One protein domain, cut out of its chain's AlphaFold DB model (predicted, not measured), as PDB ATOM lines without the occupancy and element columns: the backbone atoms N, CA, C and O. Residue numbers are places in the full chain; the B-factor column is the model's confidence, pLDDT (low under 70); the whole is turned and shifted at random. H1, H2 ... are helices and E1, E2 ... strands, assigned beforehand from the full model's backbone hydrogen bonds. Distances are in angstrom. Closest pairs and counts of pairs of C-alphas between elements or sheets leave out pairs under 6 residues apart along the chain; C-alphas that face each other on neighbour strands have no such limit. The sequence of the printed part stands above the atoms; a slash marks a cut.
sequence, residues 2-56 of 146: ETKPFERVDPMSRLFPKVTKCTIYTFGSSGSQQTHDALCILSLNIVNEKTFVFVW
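What this domain is: This is residues 2 to 56 of the 146 residues of the protein "Innexin" of Bracon brevicornis (UniProt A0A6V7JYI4). A long, slender two-stranded hairpin of E1 and E2 makes one half of this extended model, and helix H2 carries the length onward from the hairpin's open end. The short helix H1 sits near H2 at that same end, and the tail of residues 2 to 11, of which residue 11 belongs to H1, sticks out free of the rest. The printed part has 55 residues with two named helices and two named strands, in the order H1, E1, E2, H2; the sheet has the order E1 - E2 and is antiparallel, and the class is mixed, helices and strands. The whole is extended, with a radius of gyration of the C-alphas of 16.7 A, and its flat outline spans 54 by 28 by 13 A.

Where its parts are: Find C-alpha 19 at (-38.168, -80.585, -9.154), where E1 begins; it runs through residues 19 to 27, 25.6 A from first to last C-alpha. E2 comes back through residues 33 to 41, 24.9 A long, and ends at C-alpha 41 at (-33.988, -82.420, -8.474). From residue 43 look along H2, residues 43 to 56, 20.4 A long, to its last C-alpha at (-37.036, -64.314, 7.394). H1 is short, residues 11 to 15, 6.5 A long.

How they stand to each other: Start with E1 and E2, a hairpin of antiparallel neighbour strands whose directions stand at 156 degrees. Their C-alphas 19 and 41 face each other at 4.6 A, and at the other end so do C-alphas 27 and 33 at 4.7 A. Look there for N 20 and O 40, 2.9 A apart, and for N 34 and O 26, 2.8 A apart, both within hydrogen-bond range. Moving outward, H1 and H2 are close but not clearly touching, and their closest C-alphas, those of Met 12 and Glu 49, are 7.2 A apart. H1 and E2 are apart, and so are E1 and H2. In H1 every O i to N i+4 pair is within hydrogen-bond range; in H2, 9 of 10 are.

The domain as a whole: The two C-alphas farthest apart are those of Ser 30 and Trp 56, at 54.4 A. Without residues 2 to 11, which stand free, the body has 45 residues and spans 54 by 15 by 9 A. The links from H1 to E1, from E1 to E2 and from E2 to H2 are tight, with 3, 5 and 1 residues between the elements. The printed part has no cut. Read the B-factor column for the pLDDT: its mean over the printed part is 80.0, and residues 2 to 10 are under 70.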
ATOM      1  N   GLU A   2     -56.342 -86.717   2.883       43.50
ATOM      2  CA  GLU A   2     -54.946 -86.295   2.750       43.50
ATOM      3  C   GLU A   2     -54.726 -85.832   1.309       43.50
ATOM      4  O   GLU A   2     -54.782 -86.625   0.371       43.50
ATOM      5  N   THR A   3     -54.549 -84.527   1.120       58.69
ATOM      6  CA  THR A   3     -54.162 -83.954  -0.169       58.69
ATOM      7  C   THR A   3     -52.789 -84.487  -0.566       58.69
ATOM      8  O   THR A   3     -51.857 -84.515   0.245       58.69
ATOM      9  N   LYS A   4     -52.661 -84.935  -1.822       55.75
ATOM     10  CA  LYS A   4     -51.396 -85.456  -2.356       55.75
ATOM     11  C   LYS A   4     -50.327 -84.351  -2.258       55.75
ATOM     12  O   LYS A   4     -50.648 -83.195  -2.529       55.75
ATOM     13  N   PRO A   5     -49.058 -84.658  -1.921       55.78
ATOM     14  CA  PRO A   5     -48.022 -83.646  -1.661       55.78
ATOM     15  C   PRO A   5     -47.814 -82.600  -2.772       55.78
ATOM     16  O   PRO A   5     -47.361 -81.498  -2.484       55.78
ATOM     17  N   PHE A   6     -48.164 -82.925  -4.021       55.91
ATOM     18  CA  PHE A   6     -48.046 -82.050  -5.195       55.91
ATOM     19  C   PHE A   6     -49.185 -81.029  -5.353       55.91
ATOM     20  O   PHE A   6     -49.091 -80.142  -6.193       55.91
ATOM     21  N   GLU A   7     -50.259 -81.150  -4.570       62.47
ATOM     22  CA  GLU A   7     -51.451 -80.294  -4.655       62.47
ATOM     23  C   GLU A   7     -51.412 -79.131  -3.645       62.47
ATOM     24  O   GLU A   7     -52.236 -78.220  -3.696       62.47
ATOM     25  N   ARG A   8     -50.423 -79.118  -2.734       63.69
ATOM     26  CA  ARG A   8     -50.179 -77.974  -1.845       63.69
ATOM     27  C   ARG A   8     -49.446 -76.871  -2.602       63.69
ATOM     28  O   ARG A   8     -48.255 -76.976  -2.895       63.69
ATOM     29  N   VAL A   9     -50.169 -75.798  -2.905       62.88
ATOM     30  CA  VAL A   9     -49.607 -74.592  -3.524       62.88
ATOM     31  C   VAL A   9     -49.039 -73.696  -2.428       62.88
ATOM     32  O   VAL A   9     -49.648 -72.706  -2.028       62.88
ATOM     33  N   ASP A  10     -47.861 -74.051  -1.921       69.50
ATOM     34  CA  ASP A  10     -47.091 -73.136  -1.085       69.50
ATOM     35  C   ASP A  10     -46.479 -72.047  -1.984       69.50
ATOM     36  O   ASP A  10     -45.787 -72.363  -2.955       69.50
ATOM     37  N   PRO A  11     -46.656 -70.747  -1.701       71.69
ATOM     38  CA  PRO A  11     -46.057 -69.692  -2.521       71.69
ATOM     39  C   PRO A  11     -44.524 -69.819  -2.607       71.69
ATOM     40  O   PRO A  11     -43.934 -69.498  -3.640       71.69
ATOM     41  N   MET A  12     -43.883 -70.377  -1.571       70.38
ATOM     42  CA  MET A  12     -42.456 -70.705  -1.587       70.38
ATOM     43  C   MET A  12     -42.101 -71.835  -2.566       70.38
ATOM     44  O   MET A  12     -41.045 -71.753  -3.180       70.38
ATOM     45  N   SER A  13     -42.957 -72.840  -2.788       70.81
ATOM     46  CA  SER A  13     -42.677 -73.924  -3.750       70.81
ATOM     47  C   SER A  13     -42.809 -73.473  -5.208       70.81
ATOM     48  O   SER A  13     -42.197 -74.068  -6.096       70.81
ATOM     49  N   ARG A  14     -43.548 -72.379  -5.451       71.81
ATOM     50  CA  ARG A  14     -43.623 -71.700  -6.753       71.81
ATOM     51  C   ARG A  14     -42.401 -70.822  -7.029       71.81
ATOM     52  O   ARG A  14     -41.953 -70.764  -8.169       71.81
ATOM     53  N   LEU A  15     -41.880 -70.141  -6.005       75.62
ATOM     54  CA  LEU A  15     -40.671 -69.314  -6.116       75.62
ATOM     55  C   LEU A  15     -39.402 -70.175  -6.196       75.62
ATOM     56  O   LEU A  15     -38.454 -69.833  -6.897       75.62
ATOM     57  N   PHE A  16     -39.424 -71.307  -5.494       76.25
ATOM     58  CA  PHE A  16     -38.327 -72.246  -5.363       76.25
ATOM     59  C   PHE A  16     -38.801 -73.659  -5.773       76.25
ATOM     60  O   PHE A  16     -39.152 -74.464  -4.901       76.25
ATOM     61  N   PRO A  17     -38.765 -74.028  -7.070       81.62
ATOM     62  CA  PRO A  17     -39.121 -75.371  -7.528       81.62
ATOM     63  C   PRO A  17     -38.043 -76.405  -7.170       81.62
ATOM     64  O   PRO A  17     -36.890 -76.334  -7.594       81.62
ATOM     65  N   LYS A  18     -38.430 -77.419  -6.391       81.00
ATOM     66  CA  LYS A  18     -37.538 -78.513  -5.960       81.00
ATOM     67  C   LYS A  18     -37.315 -79.575  -7.042       81.00
ATOM     68  O   LYS A  18     -36.319 -80.294  -6.988       81.00
ATOM     69  N   VAL A  19     -38.225 -79.660  -8.015       83.88
ATOM     70  CA  VAL A  19     -38.168 -80.585  -9.154       83.88
ATOM     71  C   VAL A  19     -38.491 -79.847 -10.450       83.88
ATOM     72  O   VAL A  19     -39.378 -78.996 -10.470       83.88
ATOM     73  N   THR A  20     -37.778 -80.166 -11.528       85.94
ATOM     74  CA  THR A  20     -38.002 -79.594 -12.864       85.94
ATOM     75  C   THR A  20     -37.937 -80.670 -13.944       85.94
ATOM     76  O   THR A  20     -37.302 -81.709 -13.757       85.94
ATOM     77  N   LYS A  21     -38.591 -80.424 -15.081       85.12
ATOM     78  CA  LYS A  21     -38.492 -81.266 -16.276       85.12
ATOM     79  C   LYS A  21     -37.227 -80.883 -17.043       85.12
ATOM     80  O   LYS A  21     -37.053 -79.721 -17.401       85.12
ATOM     81  N   CYS A  22     -36.365 -81.856 -17.304       86.25
ATOM     82  CA  CYS A  22     -35.178 -81.705 -18.132       86.25
ATOM     83  C   CYS A  22     -35.350 -82.522 -19.407       86.25
ATOM     84  O   CYS A  22     -35.654 -83.713 -19.347       86.25
ATOM     85  N   THR A  23     -35.162 -81.877 -20.551       88.69
ATOM     86  CA  THR A  23     -35.278 -82.512 -21.861       88.69
ATOM     87  C   THR A  23     -33.877 -82.772 -22.401       88.69
ATOM     88  O   THR A  23     -33.119 -81.842 -22.672       88.69
ATOM     89  N   ILE A  24     -33.531 -84.048 -22.524       85.69
ATOM     90  CA  ILE A  24     -32.240 -84.531 -23.002       85.69
ATOM     91  C   ILE A  24     -32.408 -84.930 -24.468       85.69
ATOM     92  O   ILE A  24     -33.213 -85.800 -24.797       85.69
ATOM     93  N   TYR A  25     -31.643 -84.299 -25.355       87.12
ATOM     94  CA  TYR A  25     -31.621 -84.642 -26.775       87.12
ATOM     95  C   TYR A  25     -30.494 -85.639 -27.040       87.12
ATOM     96  O   TYR A  25     -29.334 -85.365 -26.740       87.12
ATOM     97  N   THR A  26     -30.836 -86.795 -27.597       82.94
ATOM     98  CA  THR A  26     -29.885 -87.859 -27.953       82.94
ATOM     99  C   THR A  26     -30.053 -88.248 -29.421       82.94
ATOM    100  O   THR A  26     -31.074 -87.935 -30.030       82.94
ATOM    101  N   PHE A  27     -29.058 -88.916 -30.007       87.31
ATOM    102  CA  PHE A  27     -29.114 -89.399 -31.389       87.31
ATOM    103  C   PHE A  27     -29.059 -90.929 -31.406       87.31
ATOM    104  O   PHE A  27     -28.180 -91.526 -30.785       87.31
ATOM    105  N   GLY A  28     -30.014 -91.563 -32.089       83.50
ATOM    106  CA  GLY A  28     -30.064 -93.021 -32.238       83.50
ATOM    107  C   GLY A  28     -29.056 -93.552 -33.266       83.50
ATOM    108  O   GLY A  28     -28.449 -92.788 -34.013       83.50
ATOM    109  N   SER A  29     -28.929 -94.878 -33.374       79.88
ATOM    110  CA  SER A  29     -28.024 -95.557 -34.327       79.88
ATOM    111  C   SER A  29     -28.283 -95.221 -35.803       79.88
ATOM    112  O   SER A  29     -27.384 -95.348 -36.627       79.88
ATOM    113  N   SER A  30     -29.493 -94.755 -36.132       85.38
ATOM    114  CA  SER A  30     -29.885 -94.285 -37.468       85.38
ATOM    115  C   SER A  30     -29.658 -92.777 -37.690       85.38
ATOM    116  O   SER A  30     -30.074 -92.252 -38.720       85.38
ATOM    117  N   GLY A  31     -29.077 -92.050 -36.727       82.56
ATOM    118  CA  GLY A  31     -28.895 -90.592 -36.792       82.56
ATOM    119  C   GLY A  31     -30.160 -89.766 -36.520       82.56
ATOM    120  O   GLY A  31     -30.126 -88.544 -36.639       82.56
ATOM    121  N   SER A  32     -31.278 -90.398 -36.141       84.25
ATOM    122  CA  SER A  32     -32.510 -89.692 -35.770       84.25
ATOM    123  C   SER A  32     -32.418 -89.105 -34.359       84.25
ATOM    124  O   SER A  32     -31.915 -89.747 -33.434       84.25
ATOM    125  N   GLN A  33     -32.913 -87.875 -34.192       84.69
ATOM    126  CA  GLN A  33     -32.981 -87.200 -32.898       84.69
ATOM    127  C   GLN A  33     -34.081 -87.835 -32.037       84.69
ATOM    128  O   GLN A  33     -35.241 -87.893 -32.441       84.69
ATOM    129  N   GLN A  34     -33.710 -88.312 -30.852       81.94
ATOM    130  CA  GLN A  34     -34.592 -88.894 -29.844       81.94
ATOM    131  C   GLN A  34     -34.593 -87.999 -28.606       81.94
ATOM    132  O   GLN A  34     -33.540 -87.684 -28.039       81.94
ATOM    133  N   THR A  35     -35.783 -87.579 -28.191       84.81
ATOM    134  CA  THR A  35     -35.974 -86.654 -27.074       84.81
ATOM    135  C   THR A  35     -36.391 -87.434 -25.833       84.81
ATOM    136  O   THR A  35     -37.428 -88.094 -25.841       84.81
ATOM    137  N   HIS A  36     -35.602 -87.351 -24.762       85.50
ATOM    138  CA  HIS A  36     -35.890 -87.997 -23.483       85.50
ATOM    139  C   HIS A  36     -36.212 -86.962 -22.413       85.50
ATOM    140  O   HIS A  36     -35.414 -86.072 -22.128       85.50
ATOM    141  N   ASP A  37     -37.373 -87.110 -21.786       86.00
ATOM    142  CA  ASP A  37     -37.793 -86.262 -20.681       86.00
ATOM    143  C   ASP A  37     -37.458 -86.927 -19.343       86.00
ATOM    144  O   ASP A  37     -37.923 -88.026 -19.042       86.00
ATOM    145  N   ALA A  38     -36.664 -86.241 -18.529       85.44
ATOM    146  CA  ALA A  38     -36.277 -86.661 -17.191       85.44
ATOM    147  C   ALA A  38     -36.764 -85.652 -16.141       85.44
ATOM    148  O   ALA A  38     -36.933 -84.463 -16.416       85.44
ATOM    149  N   LEU A  39     -36.969 -86.122 -14.912       85.56
ATOM    150  CA  LEU A  39     -37.202 -85.256 -13.758       85.56
ATOM    151  C   LEU A  39     -35.867 -85.000 -13.055       85.56
ATOM    152  O   LEU A  39     -35.181 -85.937 -12.655       85.56
ATOM    153  N   CYS A  40     -35.511 -83.730 -12.885       86.62
ATOM    154  CA  CYS A  40     -34.303 -83.302 -12.187       86.62
ATOM    155  C   CYS A  40     -34.652 -82.678 -10.837       86.62
ATOM    156  O   CYS A  40     -35.587 -81.884 -10.735       86.62
ATOM    157  N   ILE A  41     -33.866 -83.004  -9.812       87.88
ATOM    158  CA  ILE A  41     -33.988 -82.420  -8.474       87.88
ATOM    159  C   ILE A  41     -33.026 -81.240  -8.374       87.88
ATOM    160  O   ILE A  41     -31.829 -81.385  -8.617       87.88
ATOM    161  N   LEU A  42     -33.540 -80.079  -7.977       85.38
ATOM    162  CA  LEU A  42     -32.731 -78.886  -7.761       85.38
ATOM    163  C   LEU A  42     -32.326 -78.805  -6.283       85.38
ATOM    164  O   LEU A  42     -32.995 -78.175  -5.462       85.38
ATOM    165  N   SER A  43     -31.224 -79.471  -5.931       82.31
ATOM    166  CA  SER A  43     -30.712 -79.550  -4.551       82.31
ATOM    167  C   SER A  43     -30.362 -78.182  -3.946       82.31
ATOM    168  O   SER A  43     -30.495 -77.976  -2.743       82.31
ATOM    169  N   LEU A  44     -29.987 -77.205  -4.774       83.81
ATOM    170  CA  LEU A  44     -29.737 -75.830  -4.330       83.81
ATOM    171  C   LEU A  44     -31.001 -75.165  -3.766       83.81
ATOM    172  O   LEU A  44     -30.966 -74.356  -2.844       83.81
ATOM    173  N   ASN A  45     -32.144 -75.537  -4.323       84.06
ATOM    174  CA  ASN A  45     -33.401 -74.873  -4.077       84.06
ATOM    175  C   ASN A  45     -34.094 -75.369  -2.794       84.06
ATOM    176  O   ASN A  45     -34.739 -74.591  -2.095       84.06
ATOM    177  N   ILE A  46     -33.876 -76.637  -2.419       86.25
ATOM    178  CA  ILE A  46     -34.276 -77.142  -1.096       86.25
ATOM    179  C   ILE A  46     -33.470 -76.473   0.028       86.25
ATOM    180  O   ILE A  46     -34.031 -76.177   1.082       86.25
ATOM    181  N   VAL A  47     -32.180 -76.182  -0.190       88.44
ATOM    182  CA  VAL A  47     -31.355 -75.446   0.785       88.44
ATOM    183  C   VAL A  47     -31.851 -74.007   0.914       88.44
ATOM    184  O   VAL A  47     -32.068 -73.540   2.032       88.44
ATOM    185  N   ASN A  48     -32.111 -73.330  -0.209       85.69
ATOM    186  CA  ASN A  48     -32.649 -71.968  -0.201       85.69
ATOM    187  C   ASN A  48     -33.981 -71.863   0.543       85.69
ATOM    188  O   ASN A  48     -34.150 -70.934   1.324       85.69
ATOM    189  N   GLU A  49     -34.897 -72.817   0.363       86.06
ATOM    190  CA  GLU A  49     -36.170 -72.837   1.092       86.06
ATOM    191  C   GLU A  49     -35.960 -72.825   2.615       86.06
ATOM    192  O   GLU A  49     -36.616 -72.069   3.329       86.06
ATOM    193  N   LYS A  50     -35.008 -73.611   3.134       88.31
ATOM    194  CA  LYS A  50     -34.732 -73.666   4.579       88.31
ATOM    195  C   LYS A  50     -33.995 -72.426   5.080       88.31
ATOM    196  O   LYS A  50     -34.355 -71.887   6.127       88.31
ATOM    197  N   THR A  51     -33.014 -71.943   4.323       90.81
ATOM    198  CA  THR A  51     -32.253 -70.733   4.664       90.81
ATOM    199  C   THR A  51     -33.140 -69.492   4.648       90.81
ATOM    200  O   THR A  51     -33.059 -68.674   5.560       90.81
ATOM    201  N   PHE A  52     -34.019 -69.356   3.653       89.12
ATOM    202  CA  PHE A  52     -34.900 -68.198   3.528       89.12
ATOM    203  C   PHE A  52     -35.880 -68.106   4.697       89.12
ATOM    204  O   PHE A  52     -36.062 -67.027   5.252       89.12
ATOM    205  N   VAL A  53     -36.447 -69.235   5.133       89.06
ATOM    206  CA  VAL A  53     -37.316 -69.275   6.317       89.06
ATOM    207  C   VAL A  53     -36.552 -68.851   7.577       89.06
ATOM    208  O   VAL A  53     -37.057 -68.033   8.343       89.06
ATOM    209  N   PHE A  54     -35.326 -69.345   7.782       92.50
ATOM    210  CA  PHE A  54     -34.495 -68.940   8.922       92.50
ATOM    211  C   PHE A  54     -34.184 -67.435   8.906       92.50
ATOM    212  O   PHE A  54     -34.405 -66.735   9.895       92.50
ATOM    213  N   VAL A  55     -33.722 -66.923   7.762       92.44
ATOM    214  CA  VAL A  55     -33.380 -65.507   7.579       92.44
ATOM    215  C   VAL A  55     -34.612 -64.610   7.714       92.44
ATOM    216  O   VAL A  55     -34.510 -63.528   8.288       92.44
ATOM    217  N   TRP A  56     -35.783 -65.052   7.251       91.81
ATOM    218  CA  TRP A  56     -37.036 -64.314   7.394       91.81
ATOM    219  C   TRP A  56     -37.379 -64.060   8.863       91.81
ATOM    220  O   TRP A  56     -37.603 -62.914   9.253       91.81
TER     221      TRP A  56